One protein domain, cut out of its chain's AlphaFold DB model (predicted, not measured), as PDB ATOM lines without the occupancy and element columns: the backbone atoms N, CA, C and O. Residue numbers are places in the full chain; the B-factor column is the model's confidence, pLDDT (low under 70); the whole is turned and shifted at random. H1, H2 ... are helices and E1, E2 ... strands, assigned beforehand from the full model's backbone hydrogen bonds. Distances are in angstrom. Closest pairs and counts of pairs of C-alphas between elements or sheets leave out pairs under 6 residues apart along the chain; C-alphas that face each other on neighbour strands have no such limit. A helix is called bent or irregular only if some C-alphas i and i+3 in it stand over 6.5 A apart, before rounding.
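What this domain is: This is residues 37 to 95 and 106 to 198 of the 215 residues of an uncharacterized protein of Verrucomicrobiales bacterium (UniProt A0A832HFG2). Picture two lobes joined by the long helix H3: a head in which H4, H5 and H6 pack on one another next to the small sheet of E3, E5 and E4, and a looser lobe in which H2 crosses the first part of H3 while H1 packs on E1 of the strand hairpin E1 E2. You will find 152 printed residues with six named helices and five named strands, in the order E1 E2 H1 H2 H3 H4 E3 H5 H6 E4 E5; the class is mostly helix. Both sheets, E1 - E2 and E3 - E5 - E4, are antiparallel. The outline is elongated, 58 by 31 by 25 A, and the whole is only just compact, close to loose, with a radius of gyration of the C-alphas of 17.3 A.

How they stand to each other: Look first at the hairpin of E1, residues 41 to 45, and E2, residues 51 to 55, where N 44 and O 52 are 2.8 A apart, within hydrogen-bond range. H1, residues 56 to 63, comes closest to E1 at the C-alphas of Gln 41 and Val 56, 5.2 A apart, and touches no helix. H2, residues 73 to 93, touches residues 110 to 118 of H3, residues 108 to 129, at a steep tilt of 45 degrees, opposite ways; their closest C-alphas, of Lys 82 and Ala 114, are 4.9 A apart. H3 forms a helical hairpin with H4, residues 131 to 143, the hub, their closest C-alphas being those of Asp 127 and Asn 134, 5.1 A apart. H4 is irregular, with C-alphas 132 and 135 7.6 A apart. H5, residues 150 to 157, and H6, residues 161 to 173, both touch H4 about perpendicular, at 84 and 89 degrees; the closest C-alphas are those of Phe 140 and Cys 157, 6.3 A apart, and of Met 133 and Leu 167, 6.7 A apart. H5 and H6 also touch each other, about perpendicular at 81 degrees, with the C-alphas of Met 154 and Ala 164 closest at 5.5 A. In the larger sheet E5, residues 190 to 193, is the inner strand: N 191 and O 148 of E3, residues 147 to 149, are 2.8 A apart, and N 178 of E4, residues 177 to 179, and O 192 are 2.9 A apart. E3, H5 H6 and E4 make a split strand-helix-strand unit, two strands running the same way with E5 between them, its crossover right-handed; H5 only just grazes this sheet with residues 150 to 152, and H6 grazes it with residues 168 to 172. Each O i to N i+4 pair is within hydrogen-bond range in H1, H2, H3, H5 and H6, and 7 of 9 are in H4.

Where its parts are: Find C-alpha 41 at (8.242, 16.280, -27.348), where E1 begins. H2 runs 30.7 A from C-alpha 73, and H3 runs 31.6 A from C-alpha 108 at (10.338, 13.240, -19.490). H4 measures 19.9 A and H6 18.2 A. E5 ends at C-alpha 193, (28.912, 29.869, -26.109).

The domain as a whole: The C-alphas farthest apart are those of Tyr 95 and Leu 185, 60.2 A. Residues 96 to 105 are not printed, and C-alphas 95 and 106 stand 14.7 A apart across this cut. Of the links that are printed whole, H1 to H2 and E4 to E5 are short and the others tight. The mean pLDDT of the printed part is 83.9; look for values under 70 at residues 37 to 40, 44 to 49, 95 and 106 to 109.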
ATOM      1  N   PHE A  37      11.821   5.999 -26.614       66.06
ATOM      2  CA  PHE A  37      12.694   5.983 -25.434       66.06
ATOM      3  C   PHE A  37      12.569   7.248 -24.577       66.06
ATOM      4  O   PHE A  37      12.603   7.159 -23.347       66.06
ATOM      5  N   PHE A  38      12.434   8.410 -25.218       65.06
ATOM      6  CA  PHE A  38      12.527   9.727 -24.587       65.06
ATOM      7  C   PHE A  38      11.207  10.529 -24.604       65.06
ATOM      8  O   PHE A  38      11.138  11.626 -24.050       65.06
ATOM      9  N   GLY A  39      10.150   9.993 -25.215       67.38
ATOM     10  CA  GLY A  39       8.902  10.708 -25.476       67.38
ATOM     11  C   GLY A  39       8.961  11.561 -26.747       67.38
ATOM     12  O   GLY A  39      10.029  11.859 -27.278       67.38
ATOM     13  N   GLU A  40       7.795  11.974 -27.243       67.62
ATOM     14  CA  GLU A  40       7.690  12.658 -28.541       67.62
ATOM     15  C   GLU A  40       8.229  14.096 -28.518       67.62
ATOM     16  O   GLU A  40       8.823  14.554 -29.491       67.62
ATOM     17  N   GLN A  41       8.027  14.829 -27.417       74.44
ATOM     18  CA  GLN A  41       8.242  16.280 -27.348       74.44
ATOM     19  C   GLN A  41       8.892  16.702 -26.025       74.44
ATOM     20  O   GLN A  41       8.558  16.184 -24.955       74.44
ATOM     21  N   VAL A  42       9.759  17.713 -26.091       70.62
ATOM     22  CA  VAL A  42      10.387  18.367 -24.933       70.62
ATOM     23  C   VAL A  42      10.153  19.877 -24.959       70.62
ATOM     24  O   VAL A  42       9.880  20.455 -26.006       70.62
ATOM     25  N   GLU A  43      10.230  20.512 -23.788       70.94
ATOM     26  CA  GLU A  43      10.120  21.969 -23.660       70.94
ATOM     27  C   GLU A  43      11.503  22.571 -23.890       70.94
ATOM     28  O   GLU A  43      12.461  22.217 -23.204       70.94
ATOM     29  N   HIS A  44      11.606  23.443 -24.886       69.00
ATOM     30  CA  HIS A  44      12.826  24.119 -25.289       69.00
ATOM     31  C   HIS A  44      12.668  25.617 -25.056       69.00
ATOM     32  O   HIS A  44      11.773  26.257 -25.600       69.00
ATOM     33  N   HIS A  45      13.575  26.176 -24.260       67.69
ATOM     34  CA  HIS A  45      13.733  27.616 -24.104       67.69
ATOM     35  C   HIS A  45      14.612  28.143 -25.238       67.69
ATOM     36  O   HIS A  45      15.839  28.041 -25.175       67.69
ATOM     37  N   ALA A  46      13.985  28.666 -26.286       65.25
ATOM     38  CA  ALA A  46      14.695  29.233 -27.419       65.25
ATOM     39  C   ALA A  46      15.474  30.500 -27.012       65.25
ATOM     40  O   ALA A  46      15.198  31.150 -26.001       65.25
ATOM     41  N   LEU A  47      16.467  30.878 -27.824       60.44
ATOM     42  CA  LEU A  47      17.355  32.024 -27.563       60.44
ATOM     43  C   LEU A  47      16.625  33.375 -27.460       60.44
ATOM     44  O   LEU A  47      17.167  34.323 -26.900       60.44
ATOM     45  N   ASN A  48      15.414  33.466 -28.005       66.38
ATOM     46  CA  ASN A  48      14.525  34.627 -27.926       66.38
ATOM     47  C   ASN A  48      13.683  34.659 -26.630       66.38
ATOM     48  O   ASN A  48      12.862  35.556 -26.469       66.38
ATOM     49  N   GLY A  49      13.865  33.691 -25.725       56.53
ATOM     50  CA  GLY A  49      13.104  33.564 -24.481       56.53
ATOM     51  C   GLY A  49      11.743  32.880 -24.636       56.53
ATOM     52  O   GLY A  49      11.041  32.711 -23.641       56.53
ATOM     53  N   VAL A  50      11.369  32.459 -25.849       70.38
ATOM     54  CA  VAL A  50      10.117  31.738 -26.103       70.38
ATOM     55  C   VAL A  50      10.275  30.275 -25.695       70.38
ATOM     56  O   VAL A  50      11.295  29.642 -25.972       70.38
ATOM     57  N   ILE A  51       9.258  29.739 -25.020       71.88
ATOM     58  CA  ILE A  51       9.174  28.317 -24.691       71.88
ATOM     59  C   ILE A  51       8.417  27.623 -25.819       71.88
ATOM     60  O   ILE A  51       7.232  27.876 -26.027       71.88
ATOM     61  N   GLU A  52       9.098  26.737 -26.533       78.00
ATOM     62  CA  GLU A  52       8.537  25.971 -27.642       78.00
ATOM     63  C   GLU A  52       8.566  24.476 -27.312       78.00
ATOM     64  O   GLU A  52       9.459  23.988 -26.616       78.00
ATOM     65  N   ARG A  53       7.581  23.723 -27.812       73.81
ATOM     66  CA  ARG A  53       7.636  22.258 -27.787       73.81
ATOM     67  C   ARG A  53       8.272  21.784 -29.078       73.81
ATOM     68  O   ARG A  53       7.736  22.050 -30.151       73.81
ATOM     69  N   ILE A  54       9.411  21.112 -28.956       76.81
ATOM     70  CA  ILE A  54      10.116  20.542 -30.101       76.81
ATOM     71  C   ILE A  54      10.276  19.030 -29.940       76.81
ATOM     72  O   ILE A  54      10.373  18.537 -28.807       76.81
ATOM     73  N   PRO A  55      10.361  18.282 -31.054       72.44
ATOM     74  CA  PRO A  55      10.682  16.870 -31.011       72.44
ATOM     75  C   PRO A  55      11.991  16.606 -30.270       72.44
ATOM     76  O   PRO A  55      12.981  17.326 -30.445       72.44
ATOM     77  N   VAL A  56      12.031  15.537 -29.475       71.50
ATOM     78  CA  VAL A  56      13.201  15.237 -28.638       71.50
ATOM     79  C   VAL A  56      14.484  15.066 -29.454       71.50
ATOM     80  O   VAL A  56      15.545  15.526 -29.046       71.50
ATOM     81  N   TRP A  57      14.404  14.494 -30.654       72.38
ATOM     82  CA  TRP A  57      15.561  14.343 -31.533       72.38
ATOM     83  C   TRP A  57      16.090  15.694 -32.043       72.38
ATOM     84  O   TRP A  57      17.302  15.843 -32.182       72.38
ATOM     85  N   GLN A  58      15.230  16.701 -32.255       73.00
ATOM     86  CA  GLN A  58      15.665  18.064 -32.601       73.00
ATOM     87  C   GLN A  58      16.374  18.727 -31.423       73.00
ATOM     88  O   GLN A  58      17.406  19.382 -31.595       73.00
ATOM     89  N   TYR A  59      15.847  18.517 -30.217       75.12
ATOM     90  CA  TYR A  59      16.478  18.993 -28.995       75.12
ATOM     91  C   TYR A  59      17.868  18.374 -28.833       75.12
ATOM     92  O   TYR A  59      18.855  19.097 -28.722       75.12
ATOM     93  N   LEU A  60      17.979  17.045 -28.931       74.00
ATOM     94  CA  LEU A  60      19.257  16.334 -28.849       74.00
ATOM     95  C   LEU A  60      20.227  16.758 -29.968       74.00
ATOM     96  O   LEU A  60      21.416  16.929 -29.720       74.00
ATOM     97  N   ALA A  61      19.745  16.981 -31.191       73.19
ATOM     98  CA  ALA A  61      20.598  17.385 -32.307       73.19
ATOM     99  C   ALA A  61      21.237  18.769 -32.111       73.19
ATOM    100  O   ALA A  61      22.357  18.989 -32.561       73.19
ATOM    101  N   THR A  62      20.546  19.691 -31.437       71.00
ATOM    102  CA  THR A  62      21.005  21.076 -31.236       71.00
ATOM    103  C   THR A  62      21.751  21.268 -29.916       71.00
ATOM    104  O   THR A  62      22.737  21.998 -29.859       71.00
ATOM    105  N   HIS A  63      21.332  20.575 -28.856       73.06
ATOM    106  CA  HIS A  63      21.855  20.761 -27.501       73.06
ATOM    107  C   HIS A  63      23.116  19.946 -27.197       73.06
ATOM    108  O   HIS A  63      23.689  20.119 -26.126       73.06
ATOM    109  N   PHE A  64      23.549  19.068 -28.107       77.00
ATOM    110  CA  PHE A  64      24.739  18.220 -27.939       77.00
ATOM    111  C   PHE A  64      25.940  18.669 -28.767       77.00
ATOM    112  O   PHE A  64      27.015  18.076 -28.653       77.00
ATOM    113  N   GLN A  65      25.770  19.716 -29.570       81.25
ATOM    114  CA  GLN A  65      26.839  20.258 -30.388       81.25
ATOM    115  C   GLN A  65      27.775  21.112 -29.535       81.25
ATOM    116  O   GLN A  65      27.345  22.010 -28.807       81.25
ATOM    117  N   LEU A  66      29.073  20.840 -29.663       84.62
ATOM    118  CA  LEU A  66      30.112  21.770 -29.239       84.62
ATOM    119  C   LEU A  66      30.135  22.983 -30.179       84.62
ATOM    120  O   LEU A  66      29.473  23.007 -31.218       84.62
ATOM    121  N   SER A  67      30.942  23.989 -29.856       81.75
ATOM    122  CA  SER A  67      31.079  25.192 -30.685       81.75
ATOM    123  C   SER A  67      31.596  24.916 -32.103       81.75
ATOM    124  O   SER A  67      31.399  25.731 -33.000       81.75
ATOM    125  N   THR A  68      32.200  23.744 -32.318       77.44
ATOM    126  CA  THR A  68      32.628  23.228 -33.624       77.44
ATOM    127  C   THR A  68      31.471  22.735 -34.500       77.44
ATOM    128  O   THR A  68      31.692  22.424 -35.665       77.44
ATOM    129  N   GLY A  69      30.250  22.642 -33.961       74.00
ATOM    130  CA  GLY A  69      29.071  22.104 -34.650       74.00
ATOM    131  C   GLY A  69      28.961  20.578 -34.609       74.00
ATOM    132  O   GLY A  69      28.000  20.020 -35.134       74.00
ATOM    133  N   TYR A  70      29.911  19.893 -33.968       77.25
ATOM    134  CA  TYR A  70      29.924  18.435 -33.859       77.25
ATOM    135  C   TYR A  70      29.683  17.977 -32.420       77.25
ATOM    136  O   TYR A  70      30.133  18.603 -31.458       77.25
ATOM    137  N   SER A  71      29.003  16.840 -32.286       78.44
ATOM    138  CA  SER A  71      28.874  16.092 -31.034       78.44
ATOM    139  C   SER A  71      29.886  14.949 -31.043       78.44
ATOM    140  O   SER A  71      30.047  14.272 -32.061       78.44
ATOM    141  N   THR A  72      30.565  14.691 -29.927       78.56
ATOM    142  CA  THR A  72      31.458  13.524 -29.852       78.56
ATOM    143  C   THR A  72      30.668  12.266 -29.467       78.56
ATOM    144  O   THR A  72      29.771  12.349 -28.622       78.56
ATOM    145  N   PRO A  73      31.010  11.074 -29.996       75.44
ATOM    146  CA  PRO A  73      30.363   9.824 -29.582       75.44
ATOM    147  C   PRO A  73      30.423   9.598 -28.066       75.44
ATOM    148  O   PRO A  73      29.465   9.130 -27.458       75.44
ATOM    149  N   ARG A  74      31.530  10.007 -27.430       79.44
ATOM    150  CA  ARG A  74      31.709   9.924 -25.976       79.44
ATOM    151  C   ARG A  74      30.672  10.754 -25.218       79.44
ATOM    152  O   ARG A  74      30.111  10.257 -24.249       79.44
ATOM    153  N   MET A  75      30.389  11.982 -25.658       82.56
ATOM    154  CA  MET A  75      29.355  12.828 -25.045       82.56
ATOM    155  C   MET A  75      27.975  12.170 -25.109       82.56
ATOM    156  O   MET A  75      27.254  12.162 -24.114       82.56
ATOM    157  N   MET A  76      27.637  11.570 -26.252       81.19
ATOM    158  CA  MET A  76      26.362  10.870 -26.424       81.19
ATOM    159  C   MET A  76      26.261   9.665 -25.484       81.19
ATOM    160  O   MET A  76      25.261   9.520 -24.789       81.19
ATOM    161  N   LEU A  77      27.315   8.845 -25.389       82.06
ATOM    162  CA  LEU A  77      27.351   7.692 -24.482       82.06
ATOM    163  C   LEU A  77      27.213   8.098 -23.010       82.06
ATOM    164  O   LEU A  77      26.464   7.466 -22.268       82.06
ATOM    165  N   VAL A  78      27.892   9.167 -22.587       86.19
ATOM    166  CA  VAL A  78      27.770   9.665 -21.210       86.19
ATOM    167  C   VAL A  78      26.348  10.139 -20.927       86.19
ATOM    168  O   VAL A  78      25.816   9.852 -19.858       86.19
ATOM    169  N   PHE A  79      25.710  10.842 -21.862       86.00
ATOM    170  CA  PHE A  79      24.326  11.267 -21.679       86.00
ATOM    171  C   PHE A  79      23.354  10.093 -21.602       86.00
ATOM    172  O   PHE A  79      22.525  10.071 -20.697       86.00
ATOM    173  N   LEU A  80      23.500   9.086 -22.469       83.06
ATOM    174  CA  LEU A  80      22.702   7.859 -22.389       83.06
ATOM    175  C   LEU A  80      22.852   7.178 -21.023       83.06
ATOM    176  O   LEU A  80      21.857   6.757 -20.433       83.06
ATOM    177  N   GLU A  81      24.067   7.142 -20.476       85.75
ATOM    178  CA  GLU A  81      24.304   6.629 -19.127       85.75
ATOM    179  C   GLU A  81      23.598   7.478 -18.056       85.75
ATOM    180  O   GLU A  81      22.980   6.931 -17.141       85.75
ATOM    181  N   LYS A  82      23.599   8.814 -18.175       86.75
ATOM    182  CA  LYS A  82      22.836   9.685 -17.261       86.75
ATOM    183  C   LYS A  82      21.330   9.456 -17.366       86.75
ATOM    184  O   LYS A  82      20.661   9.428 -16.335       86.75
ATOM    185  N   CYS A  83      20.802   9.242 -18.568       82.56
ATOM    186  CA  CYS A  83      19.397   8.906 -18.775       82.56
ATOM    187  C   CYS A  83      19.028   7.565 -18.133       82.56
ATOM    188  O   CYS A  83      18.009   7.477 -17.449       82.56
ATOM    189  N   ARG A  84      19.883   6.545 -18.288       83.19
ATOM    190  CA  ARG A  84      19.715   5.237 -17.639       83.19
ATOM    191  C   ARG A  84      19.660   5.373 -16.117       83.19
ATOM    192  O   ARG A  84      18.756   4.828 -15.490       83.19
ATOM    193  N   LEU A  85      20.596   6.117 -15.528       84.94
ATOM    194  CA  LEU A  85      20.644   6.346 -14.081       84.94
ATOM    195  C   LEU A  85      19.406   7.099 -13.572       84.94
ATOM    196  O   LEU A  85      18.842   6.713 -12.551       84.94
ATOM    197  N   ALA A  86      18.953   8.125 -14.297       80.19
ATOM    198  CA  ALA A  86      17.763   8.891 -13.932       80.19
ATOM    199  C   ALA A  86      16.477   8.046 -14.012       80.19
ATOM    200  O   ALA A  86      15.607   8.164 -13.150       80.19
ATOM    201  N   ALA A  87      16.371   7.154 -15.003       78.00
ATOM    202  CA  ALA A  87      15.261   6.209 -15.097       78.00
ATOM    203  C   ALA A  87      15.267   5.204 -13.934       78.00
ATOM    204  O   ALA A  87      14.240   5.023 -13.287       78.00
ATOM    205  N   ILE A  88      16.423   4.606 -13.614       81.19
ATOM    206  CA  ILE A  88      16.558   3.692 -12.466       81.19
ATOM    207  C   ILE A  88      16.134   4.388 -11.171       81.19
ATOM    208  O   ILE A  88      15.340   3.840 -10.411       81.19
ATOM    209  N   HIS A  89      16.626   5.607 -10.936       81.62
ATOM    210  CA  HIS A  89      16.256   6.389  -9.761       81.62
ATOM    211  C   HIS A  89      14.745   6.648  -9.695       81.62
ATOM    212  O   HIS A  89      14.135   6.486  -8.642       81.62
ATOM    213  N   TYR A  90      14.121   7.005 -10.819       77.94
ATOM    214  CA  TYR A  90      12.680   7.227 -10.868       77.94
ATOM    215  C   TYR A  90      11.883   5.965 -10.515       77.94
ATOM    216  O   TYR A  90      11.029   6.027  -9.633       77.94
ATOM    217  N   TYR A  91      12.160   4.827 -11.159       77.00
ATOM    218  CA  TYR A  91      11.381   3.598 -10.950       77.00
ATOM    219  C   TYR A  91      11.639   2.940  -9.593       77.00
ATOM    220  O   TYR A  91      10.722   2.361  -9.023       77.00
ATOM    221  N   ASN A  92      12.838   3.090  -9.027       80.75
ATOM    222  CA  ASN A  92      13.100   2.650  -7.655       80.75
ATOM    223  C   ASN A  92      12.265   3.423  -6.622       80.75
ATOM    224  O   ASN A  92      11.963   2.885  -5.564       80.75
ATOM    225  N   ASN A  93      11.892   4.671  -6.927       79.88
ATOM    226  CA  ASN A  93      11.113   5.535  -6.038       79.88
ATOM    227  C   ASN A  93       9.610   5.573  -6.378       79.88
ATOM    228  O   ASN A  93       8.832   6.147  -5.620       79.88
ATOM    229  N   ASN A  94       9.186   4.984  -7.503       70.56
ATOM    230  CA  ASN A  94       7.797   4.971  -7.971       70.56
ATOM    231  C   ASN A  94       7.393   3.540  -8.357       70.56
ATOM    232  O   ASN A  94       7.550   3.124  -9.503       70.56
ATOM    233  N   TYR A  95       6.861   2.793  -7.385       62.88
ATOM    234  CA  TYR A  95       6.493   1.378  -7.538       62.88
ATOM    235  C   TYR A  95       5.193   1.136  -8.327       62.88
ATOM    236  O   TYR A  95       4.943   0.012  -8.758       62.88
ATOM    237  N   ILE A 106      12.299   6.241 -20.297       65.25
ATOM    238  CA  ILE A 106      12.765   7.332 -19.445       65.25
ATOM    239  C   ILE A 106      11.655   8.390 -19.333       65.25
ATOM    240  O   ILE A 106      11.320   9.031 -20.332       65.25
ATOM    241  N   PRO A 107      11.096   8.638 -18.135       69.12
ATOM    242  CA  PRO A 107      10.134   9.716 -17.933       69.12
ATOM    243  C   PRO A 107      10.709  11.068 -18.363       69.12
ATOM    244  O   PRO A 107      11.867  11.381 -18.085       69.12
ATOM    245  N   ARG A 108       9.890  11.932 -18.973       68.38
ATOM    246  CA  ARG A 108      10.338  13.240 -19.490       68.38
ATOM    247  C   ARG A 108      11.059  14.099 -18.441       68.38
ATOM    248  O   ARG A 108      12.078  14.709 -18.749       68.38
ATOM    249  N   LYS A 109      10.581  14.108 -17.189       69.25
ATOM    250  CA  LYS A 109      11.238  14.824 -16.074       69.25
ATOM    251  C   LYS A 109      12.663  14.307 -15.814       69.25
ATOM    252  O   LYS A 109      13.566  15.105 -15.577       69.25
ATOM    253  N   SER A 110      12.877  12.999 -15.948       73.69
ATOM    254  CA  SER A 110      14.185  12.351 -15.801       73.69
ATOM    255  C   SER A 110      15.159  12.727 -16.923       73.69
ATOM    256  O   SER A 110      16.367  12.682 -16.714       73.69
ATOM    257  N   ILE A 111      14.674  13.148 -18.098       74.75
ATOM    258  CA  ILE A 111      15.527  13.625 -19.202       74.75
ATOM    259  C   ILE A 111      16.118  14.991 -18.874       74.75
ATOM    260  O   ILE A 111      17.312  15.203 -19.074       74.75
ATOM    261  N   CYS A 112      15.310  15.909 -18.341       74.19
ATOM    262  CA  CYS A 112      15.791  17.219 -17.903       74.19
ATOM    263  C   CYS A 112      16.841  17.075 -16.790       74.19
ATOM    264  O   CYS A 112      17.886  17.726 -16.833       74.19
ATOM    265  N   GLU A 113      16.600  16.176 -15.832       78.38
ATOM    266  CA  GLU A 113      17.562  15.846 -14.777       78.38
ATOM    267  C   GLU A 113      18.846  15.219 -15.345       78.38
ATOM    268  O   GLU A 113      19.951  15.664 -15.029       78.38
ATOM    269  N   ALA A 114      18.721  14.237 -16.243       83.19
ATOM    270  CA  ALA A 114      19.858  13.620 -16.917       83.19
ATOM    271  C   ALA A 114      20.677  14.642 -17.716       83.19
ATOM    272  O   ALA A 114      21.906  14.602 -17.683       83.19
ATOM    273  N   TYR A 115      20.013  15.586 -18.386       83.12
ATOM    274  CA  TYR A 115      20.657  16.661 -19.135       83.12
ATOM    275  C   TYR A 115      21.417  17.623 -18.217       83.12
ATOM    276  O   TYR A 115      22.555  17.984 -18.517       83.12
ATOM    277  N   LYS A 116      20.846  17.983 -17.060       83.44
ATOM    278  CA  LYS A 116      21.543  18.774 -16.036       83.44
ATOM    279  C   LYS A 116      22.791  18.046 -15.523       83.44
ATOM    280  O   LYS A 116      23.888  18.594 -15.594       83.44
ATOM    281  N   ASN A 117      22.645  16.785 -15.116       86.06
ATOM    282  CA  ASN A 117      23.753  15.956 -14.625       86.06
ATOM    283  C   ASN A 117      24.839  15.736 -15.692       86.06
ATOM    284  O   ASN A 117      26.025  15.607 -15.380       86.06
ATOM    285  N   PHE A 118      24.442  15.679 -16.961       89.75
ATOM    286  CA  PHE A 118      25.352  15.624 -18.096       89.75
ATOM    287  C   PHE A 118      26.121  16.938 -18.278       89.75
ATOM    288  O   PHE A 118      27.343  16.898 -18.412       89.75
ATOM    289  N   LYS A 119      25.449  18.097 -18.220       87.50
ATOM    290  CA  LYS A 119      26.113  19.410 -18.259       87.50
ATOM    291  C   LYS A 119      27.129  19.555 -17.129       87.50
ATOM    292  O   LYS A 119      28.250  19.987 -17.385       87.50
ATOM    293  N   ASP A 120      26.774  19.153 -15.913       88.25
ATOM    294  CA  ASP A 120      27.681  19.213 -14.762       88.25
ATOM    295  C   ASP A 120      28.899  18.296 -14.946       88.25
ATOM    296  O   ASP A 120      30.032  18.707 -14.697       88.25
ATOM    297  N   TYR A 121      28.694  17.082 -15.471       90.31
ATOM    298  CA  TYR A 121      29.798  16.195 -15.842       90.31
ATOM    299  C   TYR A 121      30.737  16.842 -16.865       90.31
ATOM    300  O   TYR A 121      31.952  16.795 -16.689       90.31
ATOM    301  N   LEU A 122      30.194  17.451 -17.923       89.56
ATOM    302  CA  LEU A 122      31.019  18.096 -18.942       89.56
ATOM    303  C   LEU A 122      31.825  19.251 -18.368       89.56
ATOM    304  O   LEU A 122      33.008  19.354 -18.670       89.56
ATOM    305  N   TRP A 123      31.222  20.077 -17.516       89.38
ATOM    306  CA  TRP A 123      31.948  21.155 -16.852       89.38
ATOM    307  C   TRP A 123      33.100  20.640 -15.992       89.38
ATOM    308  O   TRP A 123      34.180  21.219 -16.037       89.38
ATOM    309  N   ASN A 124      32.926  19.509 -15.306       89.19
ATOM    310  CA  ASN A 124      34.026  18.877 -14.576       89.19
ATOM    311  C   ASN A 124      35.153  18.401 -15.506       89.19
ATOM    312  O   ASN A 124      36.322  18.544 -15.165       89.19
ATOM    313  N   VAL A 125      34.821  17.851 -16.680       89.12
ATOM    314  CA  VAL A 125      35.826  17.461 -17.687       89.12
ATOM    315  C   VAL A 125      36.566  18.691 -18.213       89.12
ATOM    316  O   VAL A 125      37.790  18.701 -18.242       89.12
ATOM    317  N   ILE A 126      35.835  19.756 -18.543       90.06
ATOM    318  CA  ILE A 126      36.392  21.039 -18.989       90.06
ATOM    319  C   ILE A 126      37.348  21.619 -17.946       90.06
ATOM    320  O   ILE A 126      38.411  22.111 -18.303       90.06
ATOM    321  N   ASP A 127      36.998  21.543 -16.665       88.50
ATOM    322  CA  ASP A 127      37.846  22.047 -15.584       88.50
ATOM    323  C   ASP A 127      39.168  21.281 -15.452       88.50
ATOM    324  O   ASP A 127      40.181  21.867 -15.065       88.50
ATOM    325  N   ILE A 128      39.161  19.982 -15.762       89.38
ATOM    326  CA  ILE A 128      40.365  19.145 -15.801       89.38
ATOM    327  C   ILE A 128      41.193  19.492 -17.046       89.38
ATOM    328  O   ILE A 128      42.397  19.732 -16.942       89.38
ATOM    329  N   ASP A 129      40.544  19.579 -18.207       91.44
ATOM    330  CA  ASP A 129      41.206  19.786 -19.499       91.44
ATOM    331  C   ASP A 129      41.730  21.222 -19.682       91.44
ATOM    332  O   ASP A 129      42.717  21.436 -20.383       91.44
ATOM    333  N   ALA A 130      41.128  22.214 -19.015       91.69
ATOM    334  CA  ALA A 130      41.589  23.604 -19.017       91.69
ATOM    335  C   ALA A 130      42.894  23.818 -18.225       91.69
ATOM    336  O   ALA A 130      43.517  24.875 -18.352       91.69
ATOM    337  N   GLN A 131      43.323  22.834 -17.422       92.88
ATOM    338  CA  GLN A 131      44.589  22.840 -16.681       92.88
ATOM    339  C   GLN A 131      44.826  24.157 -15.913       92.88
ATOM    340  O   GLN A 131      44.031  24.525 -15.051       92.88
ATOM    341  N   SER A 132      45.910  24.882 -16.216       92.12
ATOM    342  CA  SER A 132      46.303  26.129 -15.548       92.12
ATOM    343  C   SER A 132      45.336  27.297 -15.770       92.12
ATOM    344  O   SER A 132      45.420  28.283 -15.041       92.12
ATOM    345  N   MET A 133      44.427  27.191 -16.745       92.94
ATOM    346  CA  MET A 133      43.415  28.205 -17.066       92.94
ATOM    347  C   MET A 133      42.038  27.886 -16.464       92.94
ATOM    348  O   MET A 133      41.071  28.611 -16.706       92.94
ATOM    349  N   ASN A 134      41.911  26.803 -15.688       93.12
ATOM    350  CA  ASN A 134      40.622  26.335 -15.172       93.12
ATOM    351  C   ASN A 134      39.893  27.379 -14.307       93.12
ATOM    352  O   ASN A 134      38.682  27.551 -14.432       93.12
ATOM    353  N   GLN A 135      40.616  28.124 -13.466       92.62
ATOM    354  CA  GLN A 135      40.037  29.163 -12.616       92.62
ATOM    355  C   GLN A 135      39.432  30.287 -13.455       92.62
ATOM    356  O   GLN A 135      38.322  30.734 -13.176       92.62
ATOM    357  N   GLN A 136      40.127  30.705 -14.511       93.94
ATOM    358  CA  GLN A 136      39.681  31.760 -15.411       93.94
ATOM    359  C   GLN A 136      38.488  31.298 -16.250       93.94
ATOM    360  O   GLN A 136      37.534  32.055 -16.400       93.94
ATOM    361  N   VAL A 137      38.487  30.048 -16.732       93.06
ATOM    362  CA  VAL A 137      37.331  29.463 -17.436       93.06
ATOM    363  C   VAL A 137      36.100  29.435 -16.525       93.06
ATOM    364  O   VAL A 137      35.030  29.895 -16.929       93.06
ATOM    365  N   ARG A 138      36.244  28.957 -15.280       91.38
ATOM    366  CA  ARG A 138      35.154  28.936 -14.288       91.38
ATOM    367  C   ARG A 138      34.638  30.331 -13.974       91.38
ATOM    368  O   ARG A 138      33.428  30.550 -13.963       91.38
ATOM    369  N   TYR A 139      35.546  31.262 -13.712       91.94
ATOM    370  CA  TYR A 139      35.185  32.623 -13.351       91.94
ATOM    371  C   TYR A 139      34.467  33.332 -14.500       91.94
ATOM    372  O   TYR A 139      33.396  33.904 -14.295       91.94
ATOM    373  N   PHE A 140      34.987  33.197 -15.723       91.88
ATOM    374  CA  PHE A 140      34.359  33.761 -16.908       91.88
ATOM    375  C   PHE A 140      32.967  33.168 -17.143       91.88
ATOM    376  O   PHE A 140      32.013  33.918 -17.307       91.88
ATOM    377  N   ARG A 141      32.807  31.839 -17.057       88.19
ATOM    378  CA  ARG A 141      31.501  31.162 -17.186       88.19
ATOM    379  C   ARG A 141      30.432  31.755 -16.259       88.19
ATOM    380  O   ARG A 141      29.279  31.862 -16.660       88.19
ATOM    381  N   LEU A 142      30.786  32.091 -15.019       87.38
ATOM    382  CA  LEU A 142      29.831  32.590 -14.019       87.38
ATOM    383  C   LEU A 142      29.419  34.051 -14.235       87.38
ATOM    384  O   LEU A 142      28.420  34.488 -13.665       87.38
ATOM    385  N   LYS A 143      30.206  34.818 -14.994       86.94
ATOM    386  CA  LYS A 143      30.050  36.272 -15.140       86.94
ATOM    387  C   LYS A 143      29.720  36.714 -16.562       86.94
ATOM    388  O   LYS A 143      29.169  37.794 -16.739       86.94
ATOM    389  N   ALA A 144      30.064  35.906 -17.556       85.06
ATOM    390  CA  ALA A 144      29.906  36.247 -18.954       85.06
ATOM    391  C   ALA A 144      28.462  36.079 -19.432       85.06
ATOM    392  O   ALA A 144      27.736  35.168 -19.029       85.06
ATOM    393  N   ASN A 145      28.084  36.935 -20.377       87.00
ATOM    394  CA  ASN A 145      26.890  36.739 -21.183       87.00
ATOM    395  C   ASN A 145      27.101  35.596 -22.189       87.00
ATOM    396  O   ASN A 145      28.226  35.282 -22.581       87.00
ATOM    397  N   ASN A 146      26.002  35.017 -22.685       88.25
ATOM    398  CA  ASN A 146      26.046  33.962 -23.709       88.25
ATOM    399  C   ASN A 146      26.718  34.420 -25.024       88.25
ATOM    400  O   ASN A 146      27.202  33.581 -25.786       88.25
ATOM    401  N   LYS A 147      26.755  35.737 -25.275       90.56
ATOM    402  CA  LYS A 147      27.499  36.401 -26.353       90.56
ATOM    403  C   LYS A 147      28.382  37.498 -25.766       90.56
ATOM    404  O   LYS A 147      27.917  38.228 -24.893       90.56
ATOM    405  N   PHE A 148      29.617  37.615 -26.240       93.50
ATOM    406  CA  PHE A 148      30.610  38.540 -25.687       93.50
ATOM    407  C   PHE A 148      31.696  38.892 -26.715       93.50
ATOM    408  O   PHE A 148      31.866  38.207 -27.722       93.50
ATOM    409  N   GLN A 149      32.442  39.959 -26.463       94.06
ATOM    410  CA  GLN A 149      33.590  40.400 -27.256       94.06
ATOM    411  C   GLN A 149      34.914  40.050 -26.571       94.06
ATOM    412  O   GLN A 149      34.968  39.787 -25.370       94.06
ATOM    413  N   PHE A 150      36.017  40.114 -27.322       93.31
ATOM    414  CA  PHE A 150      37.365  39.921 -26.771       93.31
ATOM    415  C   PHE A 150      37.637  40.795 -25.531       93.31
ATOM    416  O   PHE A 150      38.183  40.328 -24.531       93.31
ATOM    417  N   ARG A 151      37.200  42.061 -25.570       91.06
ATOM    418  CA  ARG A 151      37.384  43.013 -24.467       91.06
ATOM    419  C   ARG A 151      36.659  42.589 -23.188       91.06
ATOM    420  O   ARG A 151      37.178  42.827 -22.099       91.06
ATOM    421  N   ASP A 152      35.516  41.918 -23.304       92.88
ATOM    422  CA  ASP A 152      34.756  41.437 -22.149       92.88
ATOM    423  C   ASP A 152      35.536  40.368 -21.382       92.88
ATOM    424  O   ASP A 152      35.464  40.321 -20.158       92.88
ATOM    425  N   VAL A 153      36.332  39.547 -22.075       93.12
ATOM    426  CA  VAL A 153      37.202  38.538 -21.445       93.12
ATOM    427  C   VAL A 153      38.281  39.201 -20.599       93.12
ATOM    428  O   VAL A 153      38.491  38.814 -19.450       93.12
ATOM    429  N   MET A 154      38.933  40.229 -21.149       93.19
ATOM    430  CA  MET A 154      39.948  40.998 -20.427       93.19
ATOM    431  C   MET A 154      39.371  41.652 -19.172       93.19
ATOM    432  O   MET A 154      39.952  41.525 -18.100       93.19
ATOM    433  N   LEU A 155      38.224  42.325 -19.305       92.44
ATOM    434  CA  LEU A 155      37.586  43.050 -18.206       92.44
ATOM    435  C   LEU A 155      37.017  42.108 -17.146       92.44
ATOM    436  O   LEU A 155      37.172  42.354 -15.956       92.44
ATOM    437  N   THR A 156      36.369  41.024 -17.574       93.12
ATOM    438  CA  THR A 156      35.722  40.088 -16.652       93.12
ATOM    439  C   THR A 156      36.757  39.366 -15.813       93.12
ATOM    440  O   THR A 156      36.554  39.262 -14.614       93.12
ATOM    441  N   CYS A 157      37.850  38.892 -16.416       92.50
ATOM    442  CA  CYS A 157      38.857  38.073 -15.737       92.50
ATOM    443  C   CYS A 157      40.079  38.854 -15.233       92.50
ATOM    444  O   CYS A 157      41.002  38.221 -14.724       92.50
ATOM    445  N   ASP A 158      40.105  40.179 -15.401       92.56
ATOM    446  CA  ASP A 158      41.259  41.039 -15.106       92.56
ATOM    447  C   ASP A 158      42.562  40.520 -15.751       92.56
ATOM    448  O   ASP A 158      43.580  40.252 -15.109       92.56
ATOM    449  N   LEU A 159      42.501  40.281 -17.066       93.81
ATOM    450  CA  LEU A 159      43.603  39.720 -17.849       93.81
ATOM    451  C   LEU A 159      44.148  40.737 -18.852       93.81
ATOM    452  O   LEU A 159      43.399  41.390 -19.575       93.81
ATOM    453  N   GLY A 160      45.476  40.779 -18.980       93.88
ATOM    454  CA  GLY A 160      46.129  41.429 -20.116       93.88
ATOM    455  C   GLY A 160      45.860  40.694 -21.435       93.88
ATOM    456  O   GLY A 160      45.544  39.501 -21.442       93.88
ATOM    457  N   GLU A 161      46.055  41.388 -22.558       92.88
ATOM    458  CA  GLU A 161      45.696  40.918 -23.907       92.88
ATOM    459  C   GLU A 161      46.227  39.513 -24.229       92.88
ATOM    460  O   GLU A 161      45.474  38.649 -24.677       92.88
ATOM    461  N   LYS A 162      47.502  39.239 -23.926       94.06
ATOM    462  CA  LYS A 162      48.114  37.927 -24.183       94.06
ATOM    463  C   LYS A 162      47.394  36.792 -23.444       94.06
ATOM    464  O   LYS A 162      47.065  35.783 -24.057       94.06
ATOM    465  N   LYS A 163      47.119  36.963 -22.145       94.94
ATOM    466  CA  LYS A 163      46.430  35.941 -21.337       94.94
ATOM    467  C   LYS A 163      44.960  35.803 -21.722       94.94
ATOM    468  O   LYS A 163      44.438  34.695 -21.715       94.94
ATOM    469  N   ALA A 164      44.296  36.902 -22.083       94.81
ATOM    470  CA  ALA A 164      42.927  36.853 -22.590       94.81
ATOM    471  C   ALA A 164      42.849  36.080 -23.917       94.81
ATOM    472  O   ALA A 164      41.956  35.257 -24.107       94.81
ATOM    473  N   HIS A 165      43.827  36.277 -24.805       94.50
ATOM    474  CA  HIS A 165      43.937  35.510 -26.040       94.50
ATOM    475  C   HIS A 165      44.191  34.022 -25.776       94.50
ATOM    476  O   HIS A 165      43.496  33.185 -26.350       94.50
ATOM    477  N   GLU A 166      45.116  33.683 -24.874       95.31
ATOM    478  CA  GLU A 166      45.358  32.295 -24.453       95.31
ATOM    479  C   GLU A 166      44.086  31.645 -23.886       95.31
ATOM    480  O   GLU A 166      43.737  30.534 -24.281       95.31
ATOM    481  N   LEU A 167      43.346  32.355 -23.029       95.56
ATOM    482  CA  LEU A 167      42.084  31.869 -22.468       95.56
ATOM    483  C   LEU A 167      41.042  31.587 -23.559       95.56
ATOM    484  O   LEU A 167      40.428  30.523 -23.559       95.56
ATOM    485  N   ILE A 168      40.866  32.500 -24.517       94.69
ATOM    486  CA  ILE A 168      39.942  32.300 -25.644       94.69
ATOM    487  C   ILE A 168      40.360  31.097 -26.489       94.69
ATOM    488  O   ILE A 168      39.501  30.299 -26.858       94.69
ATOM    489  N   MET A 169      41.655  30.937 -26.770       93.06
ATOM    490  CA  MET A 169      42.164  29.781 -27.516       93.06
ATOM    491  C   MET A 169      41.857  28.471 -26.787       93.06
ATOM    492  O   MET A 169      41.373  27.528 -27.413       93.06
ATOM    493  N   VAL A 170      42.058  28.422 -25.465       95.44
ATOM    494  CA  VAL A 170      41.686  27.265 -24.635       95.44
ATOM    495  C   VAL A 170      40.183  27.006 -24.721       95.44
ATOM    496  O   VAL A 170      39.767  25.891 -25.024       95.44
ATOM    497  N   MET A 171      39.346  28.027 -24.533       94.56
ATOM    498  CA  MET A 171      37.890  27.872 -24.586       94.56
ATOM    499  C   MET A 171      37.385  27.425 -25.968       94.56
ATOM    500  O   MET A 171      36.444  26.635 -26.053       94.56
ATOM    501  N   GLN A 172      37.997  27.901 -27.053       92.81
ATOM    502  CA  GLN A 172      37.689  27.452 -28.413       92.81
ATOM    503  C   GLN A 172      38.132  26.007 -28.645       92.81
ATOM    504  O   GLN A 172      37.366  25.220 -29.197       92.81
ATOM    505  N   HIS A 173      39.335  25.642 -28.195       90.94
ATOM    506  CA  HIS A 173      39.862  24.283 -28.313       90.94
ATOM    507  C   HIS A 173      38.987  23.259 -27.579       90.94
ATOM    508  O   HIS A 173      38.695  22.194 -28.118       90.94
ATOM    509  N   LEU A 174      38.499  23.619 -26.389       90.62
ATOM    510  CA  LEU A 174      37.572  22.805 -25.598       90.62
ATOM    511  C   LEU A 174      36.142  22.779 -26.166       90.62
ATOM    512  O   LEU A 174      35.266  22.117 -25.612       90.62
ATOM    513  N   GLY A 175      35.873  23.495 -27.261       89.56
ATOM    514  CA  GLY A 175      34.560  23.518 -27.898       89.56
ATOM    515  C   GLY A 175      33.503  24.309 -27.121       89.56
ATOM    516  O   GLY A 175      32.308  24.102 -27.340       89.56
ATOM    517  N   LEU A 176      33.914  25.198 -26.209       91.75
ATOM    518  CA  LEU A 176      32.999  25.995 -25.384       91.75
ATOM    519  C   LEU A 176      32.384  27.145 -26.166       91.75
ATOM    520  O   LEU A 176      31.194  27.421 -26.027       91.75
ATOM    521  N   ILE A 177      33.211  27.825 -26.959       93.75
ATOM    522  CA  ILE A 177      32.856  29.074 -27.633       93.75
ATOM    523  C   ILE A 177      33.194  29.009 -29.117       93.75
ATOM    524  O   ILE A 177      34.165  28.364 -29.521       93.75
ATOM    525  N   LYS A 178      32.387  29.679 -29.937       92.00
ATOM    526  CA  LYS A 178      32.650  29.906 -31.363       92.00
ATOM    527  C   LYS A 178      32.963  31.377 -31.592       92.00
ATOM    528  O   LYS A 178      32.421  32.229 -30.897       92.00
ATOM    529  N   CYS A 179      33.829  31.661 -32.561       92.44
ATOM    530  CA  CYS A 179      34.019  33.018 -33.072       92.44
ATOM    531  C   CYS A 179      33.025  33.243 -34.213       92.44
ATOM    532  O   CYS A 179      32.958  32.421 -35.128       92.44
ATOM    533  N   GLU A 180      32.254  34.324 -34.152       91.25
ATOM    534  CA  GLU A 180      31.225  34.631 -35.153       91.25
ATOM    535  C   GLU A 180      31.815  35.351 -36.378       91.25
ATOM    536  O   GLU A 180      31.326  35.178 -37.492       91.25
ATOM    537  N   ASN A 181      32.908  36.092 -36.190       92.31
ATOM    538  CA  ASN A 181      33.594  36.900 -37.204       92.31
ATOM    539  C   ASN A 181      35.121  36.650 -37.189       92.31
ATOM    540  O   ASN A 181      35.909  37.527 -36.829       92.31
ATOM    541  N   PRO A 182      35.591  35.447 -37.572       88.69
ATOM    542  CA  PRO A 182      37.009  35.081 -37.479       88.69
ATOM    543  C   PRO A 182      37.935  35.909 -38.384       88.69
ATOM    544  O   PRO A 182      39.132  35.998 -38.100       88.69
ATOM    545  N   SER A 183      37.395  36.513 -39.445       90.62
ATOM    546  CA  SER A 183      38.105  37.410 -40.364       90.62
ATOM    547  C   SER A 183      38.569  38.711 -39.713       90.62
ATOM    548  O   SER A 183      39.511  39.331 -40.198       90.62
ATOM    549  N   ASP A 184      37.926  39.120 -38.621       91.62
ATOM    550  CA  ASP A 184      38.161  40.423 -38.015       91.62
ATOM    551  C   ASP A 184      39.385  40.391 -37.092       91.62
ATOM    552  O   ASP A 184      39.809  39.336 -36.596       91.62
ATOM    553  N   LEU A 185      39.950  41.577 -36.839       89.62
ATOM    554  CA  LEU A 185      41.019  41.765 -35.856       89.62
ATOM    555  C   LEU A 185      40.567  41.278 -34.479       89.62
ATOM    556  O   LEU A 185      39.413  41.469 -34.104       89.62
ATOM    557  N   LEU A 186      41.497  40.708 -33.706       87.31
ATOM    558  CA  LEU A 186      41.219  40.058 -32.420       87.31
ATOM    559  C   LEU A 186      40.339  40.909 -31.489       87.31
ATOM    560  O   LEU A 186      39.361  40.407 -30.948       87.31
ATOM    561  N   ILE A 187      40.641  42.203 -31.374       87.50
ATOM    562  CA  ILE A 187      39.919  43.150 -30.514       87.50
ATOM    563  C   ILE A 187      38.449  43.364 -30.922       87.50
ATOM    564  O   ILE A 187      37.625  43.690 -30.073       87.50
ATOM    565  N   ASN A 188      38.116  43.129 -32.194       89.12
ATOM    566  CA  ASN A 188      36.778  43.293 -32.769       89.12
ATOM    567  C   ASN A 188      36.018  41.961 -32.892       89.12
ATOM    568  O   ASN A 188      34.920  41.916 -33.453       89.12
ATOM    569  N   ARG A 189      36.597  40.852 -32.415       92.56
ATOM    570  CA  ARG A 189      35.957  39.538 -32.508       92.56
ATOM    571  C   ARG A 189      34.836  39.383 -31.489       92.56
ATOM    572  O   ARG A 189      34.973  39.742 -30.317       92.56
ATOM    573  N   HIS A 190      33.755  38.784 -31.967       93.75
ATOM    574  CA  HIS A 190      32.567  38.392 -31.236       93.75
ATOM    575  C   HIS A 190      32.557  36.882 -31.061       93.75
ATOM    576  O   HIS A 190      32.872  36.111 -31.973       93.75
ATOM    577  N   TYR A 191      32.156  36.468 -29.872       94.69
ATOM    578  CA  TYR A 191      32.129  35.086 -29.454       94.69
ATOM    579  C   TYR A 191      30.769  34.744 -28.867       94.69
ATOM    580  O   TYR A 191      30.091  35.584 -28.272       94.69
ATOM    581  N   SER A 192      30.384  33.481 -29.001       92.44
ATOM    582  CA  SER A 192      29.211  32.940 -28.325       92.44
ATOM    583  C   SER A 192      29.470  31.541 -27.799       92.44
ATOM    584  O   SER A 192      30.211  30.761 -28.404       92.44
ATOM    585  N   PHE A 193      28.873  31.223 -26.653       90.81
ATOM    586  CA  PHE A 193      28.912  29.869 -26.109       90.81
ATOM    587  C   PHE A 193      28.131  28.905 -27.006       90.81
ATOM    588  O   PHE A 193      27.157  29.284 -27.653       90.81
ATOM    589  N   ALA A 194      28.533  27.636 -27.045       86.94
ATOM    590  CA  ALA A 194      27.670  26.594 -27.591       86.94
ATOM    591  C   ALA A 194      26.403  26.475 -26.726       86.94
ATOM    592  O   ALA A 194      26.479  26.643 -25.507       86.94
ATOM    593  N   LEU A 195      25.253  26.148 -27.332       82.19
ATOM    594  CA  LEU A 195      23.958  26.027 -26.631       82.19
ATOM    595  C   LEU A 195      24.054  25.148 -25.376       82.19
ATOM    596  O   LEU A 195      23.525  25.489 -24.320       82.19
ATOM    597  N   LEU A 196      24.822  24.061 -25.472       83.94
ATOM    598  CA  LEU A 196      25.111  23.147 -24.373       83.94
ATOM    599  C   LEU A 196      25.646  23.847 -23.114       83.94
ATOM    600  O   LEU A 196      25.308  23.458 -21.995       83.94
ATOM    601  N   PHE A 197      26.441  24.902 -23.281       87.56
ATOM    602  CA  PHE A 197      27.121  25.623 -22.204       87.56
ATOM    603  C   PHE A 197      26.459  26.947 -21.830       87.56
ATOM    604  O   PHE A 197      26.853  27.543 -20.830       87.56
ATOM    605  N   MET A 198      25.439  27.375 -22.572       84.81
ATOM    606  CA  MET A 198      24.713  28.599 -22.256       84.81
ATOM    607  C   MET A 198      23.996  28.498 -20.905       84.81
ATOM    608  O   MET A 198      23.510  27.428 -20.496       84.81
TER     609      MET A 198